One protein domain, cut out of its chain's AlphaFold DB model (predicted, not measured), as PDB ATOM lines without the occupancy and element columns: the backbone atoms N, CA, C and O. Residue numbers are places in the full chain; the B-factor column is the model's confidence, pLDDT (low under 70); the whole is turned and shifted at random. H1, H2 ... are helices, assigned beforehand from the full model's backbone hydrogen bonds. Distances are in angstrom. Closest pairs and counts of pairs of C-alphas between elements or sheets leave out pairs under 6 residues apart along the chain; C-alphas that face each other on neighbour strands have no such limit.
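This is residues 118 to 184 of the 346 residues of the protein "CAF1 family ribonuclease, putative (AFU_orthologue AFUA_2G16960)" of Emericella nidulans (strain FGSC A4 / ATCC 38163 / CBS 112.46 / NRRL 194 / M139) (UniProt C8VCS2). The longest helix, H3, has H2 near its first residue and H1 near its last turn, in a loose frame; beyond them residues 172 to 182, of which 177 to 182 belong to H4, stick out. The 67 printed residues hold H1, H2, H3 and H4 in that order, with no named strand: all helix. The whole is loose and elongated, radius of gyration of the C-alphas 14.4 A, spanning 43 by 25 by 21 A.

Find C-alpha 153 at (-7.101, -22.913, -7.239); H3 runs 19.8 A from there to residue 166. H1 is residues 118 to 125, 10.3 A; H2 138 to 143, 9.1 A; H4 177 to 184, 10.7 A, ending at (-2.927, -17.290, -37.515).

H1 and H3 are close but not clearly touching: their closest C-alphas, Ala 123 and Leu 164, are 7.1 A apart. H2 and H3 are too, at Pro 138 and Leu 153, 7.7 A. H1 and H4 are only just apart, at 8.1 A. Every O i to N i+4 pair is within hydrogen-bond range in H1, H3 and H4; in H2, 1 of 2.

The printed part has no cut. Residues 126 to 137 make the long link. Look for pLDDT under 70 at 30 residues, among them 138 to 151 and 168 to 180.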
ATOM      1  N   ARG A 118      -1.958 -14.850 -26.466       77.31
ATOM      2  CA  ARG A 118      -1.666 -16.079 -27.210       77.31
ATOM      3  C   ARG A 118      -2.102 -17.333 -26.446       77.31
ATOM      4  O   ARG A 118      -2.500 -18.290 -27.092       77.31
ATOM      5  N   TRP A 119      -2.149 -17.326 -25.110       76.75
ATOM      6  CA  TRP A 119      -2.691 -18.454 -24.336       76.75
ATOM      7  C   TRP A 119      -4.147 -18.790 -24.686       76.75
ATOM      8  O   TRP A 119      -4.521 -19.960 -24.691       76.75
ATOM      9  N   ILE A 120      -4.959 -17.782 -25.017       79.19
ATOM     10  CA  ILE A 120      -6.342 -17.977 -25.468       79.19
ATOM     11  C   ILE A 120      -6.341 -18.593 -26.866       79.19
ATOM     12  O   ILE A 120      -7.091 -19.529 -27.126       79.19
ATOM     13  N   ALA A 121      -5.469 -18.112 -27.754       75.81
ATOM     14  CA  ALA A 121      -5.337 -18.682 -29.087       75.81
ATOM     15  C   ALA A 121      -4.907 -20.157 -29.039       75.81
ATOM     16  O   ALA A 121      -5.544 -20.993 -29.678       75.81
ATOM     17  N   GLU A 122      -3.899 -20.490 -28.231       77.25
ATOM     18  CA  GLU A 122      -3.456 -21.870 -27.994       77.25
ATOM     19  C   GLU A 122      -4.614 -22.715 -27.424       77.25
ATOM     20  O   GLU A 122      -4.881 -23.804 -27.928       77.25
ATOM     21  N   ALA A 123      -5.395 -22.194 -26.469       77.75
ATOM     22  CA  ALA A 123      -6.563 -22.895 -25.924       77.75
ATOM     23  C   ALA A 123      -7.655 -23.181 -26.973       77.75
ATOM     24  O   ALA A 123      -8.291 -24.232 -26.931       77.75
ATOM     25  N   LEU A 124      -7.859 -22.276 -27.935       75.38
ATOM     26  CA  LEU A 124      -8.809 -22.456 -29.040       75.38
ATOM     27  C   LEU A 124      -8.306 -23.447 -30.107       75.38
ATOM     28  O   LEU A 124      -9.113 -24.058 -30.817       75.38
ATOM     29  N   ALA A 125      -6.985 -23.595 -30.238       70.31
ATOM     30  CA  ALA A 125      -6.332 -24.336 -31.315       70.31
ATOM     31  C   ALA A 125      -5.818 -25.733 -30.926       70.31
ATOM     32  O   ALA A 125      -5.209 -26.369 -31.781       70.31
ATOM     33  N   TRP A 126      -6.088 -26.228 -29.711       66.44
ATOM     34  CA  TRP A 126      -5.507 -27.466 -29.143       66.44
ATOM     35  C   TRP A 126      -4.024 -27.376 -28.760       66.44
ATOM     36  O   TRP A 126      -3.315 -28.384 -28.722       66.44
ATOM     37  N   GLY A 127      -3.552 -26.171 -28.469       68.69
ATOM     38  CA  GLY A 127      -2.194 -25.940 -28.014       68.69
ATOM     39  C   GLY A 127      -1.917 -26.421 -26.601       68.69
ATOM     40  O   GLY A 127      -2.813 -26.757 -25.821       68.69
ATOM     41  N   ASP A 128      -0.627 -26.483 -26.277       73.69
ATOM     42  CA  ASP A 128      -0.194 -26.919 -24.961       73.69
ATOM     43  C   ASP A 128      -0.374 -25.797 -23.931       73.69
ATOM     44  O   ASP A 128       0.260 -24.748 -24.005       73.69
ATOM     45  N   LEU A 129      -1.238 -26.045 -22.946       78.25
ATOM     46  CA  LEU A 129      -1.536 -25.136 -21.838       78.25
ATOM     47  C   LEU A 129      -0.829 -25.538 -20.533       78.25
ATOM     48  O   LEU A 129      -1.136 -24.977 -19.478       78.25
ATOM     49  N   THR A 130       0.093 -26.508 -20.556       78.56
ATOM     50  CA  THR A 130       0.818 -26.980 -19.356       78.56
ATOM     51  C   THR A 130       1.460 -25.835 -18.574       78.56
ATOM     52  O   THR A 130       1.359 -25.784 -17.350       78.56
ATOM     53  N   HIS A 131       2.057 -24.877 -19.283       76.38
ATOM     54  CA  HIS A 131       2.780 -23.742 -18.711       76.38
ATOM     55  C   HIS A 131       1.911 -22.521 -18.378       76.38
ATOM     56  O   HIS A 131       2.449 -21.488 -17.964       76.38
ATOM     57  N   LEU A 132       0.591 -22.617 -18.544       77.94
ATOM     58  CA  LEU A 132      -0.325 -21.545 -18.180       77.94
ATOM     59  C   LEU A 132      -0.334 -21.364 -16.655       77.94
ATOM     60  O   LEU A 132      -0.669 -22.283 -15.906       77.94
ATOM     61  N   SER A 133       0.050 -20.168 -16.204       75.69
ATOM     62  CA  SER A 133       0.154 -19.853 -14.779       75.69
ATOM     63  C   SER A 133      -1.216 -19.815 -14.105       75.69
ATOM     64  O   SER A 133      -2.162 -19.200 -14.597       75.69
ATOM     65  N   THR A 134      -1.289 -20.388 -12.908       76.56
ATOM     66  CA  THR A 134      -2.458 -20.353 -12.024       76.56
ATOM     67  C   THR A 134      -2.878 -18.919 -11.651       76.56
ATOM     68  O   THR A 134      -4.043 -18.670 -11.346       76.56
ATOM     69  N   ASN A 135      -1.962 -17.949 -11.755       72.62
ATOM     70  CA  ASN A 135      -2.188 -16.550 -11.375       72.62
ATOM     71  C   ASN A 135      -3.165 -15.792 -12.293       72.62
ATOM     72  O   ASN A 135      -3.582 -14.695 -11.938       72.62
ATOM     73  N   TYR A 136      -3.532 -16.346 -13.454       72.25
ATOM     74  CA  TYR A 136      -4.496 -15.724 -14.375       72.25
ATOM     75  C   TYR A 136      -5.965 -16.031 -14.033       72.25
ATOM     76  O   TYR A 136      -6.870 -15.384 -14.550       72.25
ATOM     77  N   PHE A 137      -6.214 -17.003 -13.153       72.00
ATOM     78  CA  PHE A 137      -7.546 -17.515 -12.824       72.00
ATOM     79  C   PHE A 137      -8.246 -16.971 -11.560       72.00
ATOM     80  O   PHE A 137      -9.433 -17.274 -11.417       72.00
ATOM     81  N   PRO A 138      -7.630 -16.171 -10.656       66.62
ATOM     82  CA  PRO A 138      -8.334 -15.658  -9.475       66.62
ATOM     83  C   PRO A 138      -9.628 -14.893  -9.803       66.62
ATOM     84  O   PRO A 138     -10.654 -15.139  -9.174       66.62
ATOM     85  N   GLY A 139      -9.617 -14.038 -10.835       63.56
ATOM     86  CA  GLY A 139     -10.807 -13.286 -11.262       63.56
ATOM     87  C   GLY A 139     -11.889 -14.152 -11.921       63.56
ATOM     88  O   GLY A 139     -13.078 -13.892 -11.770       63.56
ATOM     89  N   VAL A 140     -11.495 -15.236 -12.597       63.50
ATOM     90  CA  VAL A 140     -12.427 -16.181 -13.240       63.50
ATOM     91  C   VAL A 140     -13.115 -17.070 -12.199       63.50
ATOM     92  O   VAL A 140     -14.308 -17.361 -12.311       63.50
ATOM     93  N   ARG A 141     -12.383 -17.467 -11.149       59.12
ATOM     94  CA  ARG A 141     -12.929 -18.236 -10.023       59.12
ATOM     95  C   ARG A 141     -13.978 -17.436  -9.247       59.12
ATOM     96  O   ARG A 141     -15.013 -17.991  -8.900       59.12
ATOM     97  N   GLY A 142     -13.745 -16.138  -9.029       60.38
ATOM     98  CA  GLY A 142     -14.707 -15.254  -8.357       60.38
ATOM     99  C   GLY A 142     -16.063 -15.171  -9.071       60.38
ATOM    100  O   GLY A 142     -17.099 -15.187  -8.419       60.38
ATOM    101  N   ASN A 143     -16.066 -15.189 -10.409       58.78
ATOM    102  CA  ASN A 143     -17.291 -15.084 -11.215       58.78
ATOM    103  C   ASN A 143     -18.041 -16.417 -11.401       58.78
ATOM    104  O   ASN A 143     -19.185 -16.420 -11.841       58.78
ATOM    105  N   THR A 144     -17.410 -17.552 -11.088       58.38
ATOM    106  CA  THR A 144     -17.990 -18.906 -11.221       58.38
ATOM    107  C   THR A 144     -18.382 -19.512  -9.865       58.38
ATOM    108  O   THR A 144     -18.681 -20.701  -9.759       58.38
ATOM    109  N   ALA A 145     -18.389 -18.683  -8.815       52.53
ATOM    110  CA  ALA A 145     -18.428 -19.064  -7.406       52.53
ATOM    111  C   ALA A 145     -19.764 -19.632  -6.882       52.53
ATOM    112  O   ALA A 145     -19.915 -19.779  -5.669       52.53
ATOM    113  N   SER A 146     -20.725 -19.983  -7.738       52.00
ATOM    114  CA  SER A 146     -21.996 -20.579  -7.305       52.00
ATOM    115  C   SER A 146     -21.966 -22.107  -7.152       52.00
ATOM    116  O   SER A 146     -22.952 -22.665  -6.683       52.00
ATOM    117  N   THR A 147     -20.878 -22.816  -7.503       52.66
ATOM    118  CA  THR A 147     -20.892 -24.303  -7.461       52.66
ATOM    119  C   THR A 147     -19.651 -24.986  -6.863       52.66
ATOM    120  O   THR A 147     -19.752 -26.138  -6.459       52.66
ATOM    121  N   GLU A 148     -18.487 -24.331  -6.728       54.50
ATOM    122  CA  GLU A 148     -17.242 -25.026  -6.317       54.50
ATOM    123  C   GLU A 148     -16.477 -24.348  -5.162       54.50
ATOM    124  O   GLU A 148     -15.282 -24.055  -5.249       54.50
ATOM    125  N   GLN A 149     -17.162 -24.111  -4.044       53.66
ATOM    126  CA  GLN A 149     -16.633 -23.403  -2.864       53.66
ATOM    127  C   GLN A 149     -15.609 -24.196  -2.014       53.66
ATOM    128  O   GLN A 149     -15.227 -23.734  -0.946       53.66
ATOM    129  N   GLY A 150     -15.098 -25.342  -2.489       57.47
ATOM    130  CA  GLY A 150     -14.174 -26.200  -1.722       57.47
ATOM    131  C   GLY A 150     -12.855 -26.599  -2.398       57.47
ATOM    132  O   GLY A 150     -11.985 -27.131  -1.719       57.47
ATOM    133  N   LYS A 151     -12.667 -26.364  -3.704       65.38
ATOM    134  CA  LYS A 151     -11.492 -26.882  -4.438       65.38
ATOM    135  C   LYS A 151     -10.332 -25.893  -4.470       65.38
ATOM    136  O   LYS A 151     -10.554 -24.682  -4.568       65.38
ATOM    137  N   SER A 152      -9.093 -26.384  -4.405       79.94
ATOM    138  CA  SER A 152      -7.906 -25.524  -4.507       79.94
ATOM    139  C   SER A 152      -7.851 -24.821  -5.877       79.94
ATOM    140  O   SER A 152      -8.380 -25.310  -6.876       79.94
ATOM    141  N   LEU A 153      -7.216 -23.643  -5.963       79.19
ATOM    142  CA  LEU A 153      -7.101 -22.913  -7.239       79.19
ATOM    143  C   LEU A 153      -6.365 -23.750  -8.304       79.19
ATOM    144  O   LEU A 153      -6.653 -23.630  -9.492       79.19
ATOM    145  N   GLN A 154      -5.441 -24.614  -7.878       82.31
ATOM    146  CA  GLN A 154      -4.733 -25.535  -8.764       82.31
ATOM    147  C   GLN A 154      -5.666 -26.614  -9.318       82.31
ATOM    148  O   GLN A 154      -5.701 -26.800 -10.530       82.31
ATOM    149  N   GLU A 155      -6.483 -27.249  -8.475       84.25
ATOM    150  CA  GLU A 155      -7.483 -28.229  -8.926       84.25
ATOM    151  C   GLU A 155      -8.478 -27.626  -9.915       84.25
ATOM    152  O   GLU A 155      -8.816 -28.257 -10.914       84.25
ATOM    153  N   PHE A 156      -8.926 -26.387  -9.682       82.94
ATOM    154  CA  PHE A 156      -9.790 -25.680 -10.629       82.94
ATOM    155  C   PHE A 156      -9.115 -25.512 -11.996       82.94
ATOM    156  O   PHE A 156      -9.726 -25.796 -13.026       82.94
ATOM    157  N   VAL A 157      -7.854 -25.071 -12.016       82.38
ATOM    158  CA  VAL A 157      -7.094 -24.862 -13.257       82.38
ATOM    159  C   VAL A 157      -6.847 -26.177 -13.989       82.38
ATOM    160  O   VAL A 157      -7.005 -26.225 -15.207       82.38
ATOM    161  N   GLU A 158      -6.509 -27.247 -13.276       85.81
ATOM    162  CA  GLU A 158      -6.306 -28.561 -13.890       85.81
ATOM    163  C   GLU A 158      -7.617 -29.142 -14.434       85.81
ATOM    164  O   GLU A 158      -7.653 -29.601 -15.578       85.81
ATOM    165  N   ASN A 159      -8.730 -29.005 -13.707       83.88
ATOM    166  CA  ASN A 159     -10.057 -29.373 -14.211       83.88
ATOM    167  C   ASN A 159     -10.456 -28.538 -15.433       83.88
ATOM    168  O   ASN A 159     -11.018 -29.064 -16.394       83.88
ATOM    169  N   PHE A 160     -10.149 -27.241 -15.442       80.69
ATOM    170  CA  PHE A 160     -10.399 -26.364 -16.583       80.69
ATOM    171  C   PHE A 160      -9.571 -26.774 -17.809       80.69
ATOM    172  O   PHE A 160     -10.120 -26.900 -18.905       80.69
ATOM    173  N   LYS A 161      -8.276 -27.068 -17.630       82.62
ATOM    174  CA  LYS A 161      -7.408 -27.606 -18.690       82.62
ATOM    175  C   LYS A 161      -7.937 -28.940 -19.218       82.62
ATOM    176  O   LYS A 161      -7.975 -29.138 -20.431       82.62
ATOM    177  N   ALA A 162      -8.373 -29.839 -18.335       83.06
ATOM    178  CA  ALA A 162      -8.959 -31.121 -18.715       83.06
ATOM    179  C   ALA A 162     -10.257 -30.937 -19.516       83.06
ATOM    180  O   ALA A 162     -10.433 -31.575 -20.551       83.06
ATOM    181  N   ARG A 163     -11.126 -30.006 -19.104       80.88
ATOM    182  CA  ARG A 163     -12.363 -29.666 -19.824       80.88
ATOM    183  C   ARG A 163     -12.100 -29.070 -21.202       80.88
ATOM    184  O   ARG A 163     -12.779 -29.464 -22.139       80.88
ATOM    185  N   LEU A 164     -11.119 -28.179 -21.345       77.12
ATOM    186  CA  LEU A 164     -10.725 -27.636 -22.651       77.12
ATOM    187  C   LEU A 164     -10.154 -28.714 -23.581       77.12
ATOM    188  O   LEU A 164     -10.425 -28.697 -24.778       77.12
ATOM    189  N   LYS A 165      -9.399 -29.674 -23.032       74.88
ATOM    190  CA  LYS A 165      -8.927 -30.845 -23.786       74.88
ATOM    191  C   LYS A 165     -10.064 -31.806 -24.146       74.88
ATOM    192  O   LYS A 165     -10.000 -32.462 -25.174       74.88
ATOM    193  N   ALA A 166     -11.096 -31.922 -23.316       79.38
ATOM    194  CA  ALA A 166     -12.220 -32.818 -23.582       79.38
ATOM    195  C   ALA A 166     -13.263 -32.199 -24.527       79.38
ATOM    196  O   ALA A 166     -13.868 -32.906 -25.331       79.38
ATOM    197  N   HIS A 167     -13.489 -30.887 -24.434       72.38
ATOM    198  CA  HIS A 167     -14.566 -30.194 -25.130       72.38
ATOM    199  C   HIS A 167     -14.052 -28.955 -25.863       72.38
ATOM    200  O   HIS A 167     -13.690 -27.943 -25.259       72.38
ATOM    201  N   ARG A 168     -14.055 -29.034 -27.196       65.56
ATOM    202  CA  ARG A 168     -13.608 -27.946 -28.063       65.56
ATOM    203  C   ARG A 168     -14.704 -26.886 -28.219       65.56
ATOM    204  O   ARG A 168     -15.805 -27.237 -28.648       65.56
ATOM    205  N   PRO A 169     -14.410 -25.595 -27.999       66.19
ATOM    206  CA  PRO A 169     -15.335 -24.536 -28.371       66.19
ATOM    207  C   PRO A 169     -15.464 -24.456 -29.899       66.19
ATOM    208  O   PRO A 169     -14.468 -24.404 -30.627       66.19
ATOM    209  N   ILE A 170     -16.701 -24.450 -30.396       68.00
ATOM    210  CA  ILE A 170     -16.985 -24.231 -31.817       68.00
ATOM    211  C   ILE A 170     -16.821 -22.737 -32.101       68.00
ATOM    212  O   ILE A 170     -17.509 -21.903 -31.517       68.00
ATOM    213  N   LEU A 171     -15.905 -22.401 -33.009       66.69
ATOM    214  CA  LEU A 171     -15.723 -21.035 -33.489       66.69
ATOM    215  C   LEU A 171     -16.787 -20.737 -34.545       66.69
ATOM    216  O   LEU A 171     -16.756 -21.298 -35.641       66.69
ATOM    217  N   VAL A 172     -17.725 -19.859 -34.204       68.62
ATOM    218  CA  VAL A 172     -18.775 -19.388 -35.112       68.62
ATOM    219  C   VAL A 172     -18.483 -17.945 -35.488       68.62
ATOM    220  O   VAL A 172     -18.188 -17.117 -34.631       68.62
ATOM    221  N   GLY A 173     -18.595 -17.632 -36.773       61.00
ATOM    222  CA  GLY A 173     -18.526 -16.259 -37.247       61.00
ATOM    223  C   GLY A 173     -18.884 -16.145 -38.718       61.00
ATOM    224  O   GLY A 173     -18.870 -17.123 -39.467       61.00
ATOM    225  N   HIS A 174     -19.226 -14.929 -39.121       54.94
ATOM    226  CA  HIS A 174     -19.656 -14.603 -40.472       54.94
ATOM    227  C   HIS A 174     -18.492 -13.943 -41.220       54.94
ATOM    228  O   HIS A 174     -17.946 -12.958 -40.740       54.94
ATOM    229  N   ASN A 175     -18.111 -14.470 -42.389       59.91
ATOM    230  CA  ASN A 175     -16.992 -13.959 -43.201       59.91
ATOM    231  C   ASN A 175     -15.595 -14.010 -42.527       59.91
ATOM    232  O   ASN A 175     -14.748 -13.148 -42.741       59.91
ATOM    233  N   LEU A 176     -15.328 -15.071 -41.758       62.00
ATOM    234  CA  LEU A 176     -14.128 -15.244 -40.923       62.00
ATOM    235  C   LEU A 176     -12.795 -15.433 -41.661       62.00
ATOM    236  O   LEU A 176     -11.769 -15.634 -41.018       62.00
ATOM    237  N   PHE A 177     -12.771 -15.462 -42.991       62.41
ATOM    238  CA  PHE A 177     -11.567 -15.875 -43.714       62.41
ATOM    239  C   PHE A 177     -10.369 -14.963 -43.417       62.41
ATOM    240  O   PHE A 177      -9.293 -15.434 -43.055       62.41
ATOM    241  N   THR A 178     -10.578 -13.654 -43.526       65.75
ATOM    242  CA  THR A 178      -9.550 -12.649 -43.251       65.75
ATOM    243  C   THR A 178      -9.166 -12.646 -41.773       65.75
ATOM    244  O   THR A 178      -7.978 -12.620 -41.451       65.75
ATOM    245  N   ASP A 179     -10.152 -12.760 -40.882       68.31
ATOM    246  CA  ASP A 179      -9.934 -12.788 -39.434       68.31
ATOM    247  C   ASP A 179      -9.105 -14.002 -39.014       68.31
ATOM    248  O   ASP A 179      -8.189 -13.869 -38.210       68.31
ATOM    249  N   LEU A 180      -9.348 -15.171 -39.613       69.06
ATOM    250  CA  LEU A 180      -8.558 -16.377 -39.374       69.06
ATOM    251  C   LEU A 180      -7.128 -16.224 -39.892       69.06
ATOM    252  O   LEU A 180      -6.193 -16.603 -39.193       69.06
ATOM    253  N   VAL A 181      -6.928 -15.648 -41.082       71.19
ATOM    254  CA  VAL A 181      -5.577 -15.400 -41.614       71.19
ATOM    255  C   VAL A 181      -4.791 -14.475 -40.683       71.19
ATOM    256  O   VAL A 181      -3.638 -14.769 -40.362       71.19
ATOM    257  N   TYR A 182      -5.409 -13.396 -40.199       70.06
ATOM    258  CA  TYR A 182      -4.773 -12.505 -39.231       70.06
ATOM    259  C   TYR A 182      -4.567 -13.169 -37.874       70.06
ATOM    260  O   TYR A 182      -3.497 -13.030 -37.293       70.06
ATOM    261  N   PHE A 183      -5.530 -13.947 -37.392       70.94
ATOM    262  CA  PHE A 183      -5.410 -14.699 -36.147       70.94
ATOM    263  C   PHE A 183      -4.227 -15.676 -36.195       70.94
ATOM    264  O   PHE A 183      -3.388 -15.688 -35.294       70.94
ATOM    265  N   PHE A 184      -4.085 -16.425 -37.293       69.75
ATOM    266  CA  PHE A 184      -2.927 -17.290 -37.515       69.75
ATOM    267  C   PHE A 184      -1.623 -16.502 -37.616       69.75
ATOM    268  O   PHE A 184      -0.630 -16.884 -36.992       69.75
TER     269      PHE A 184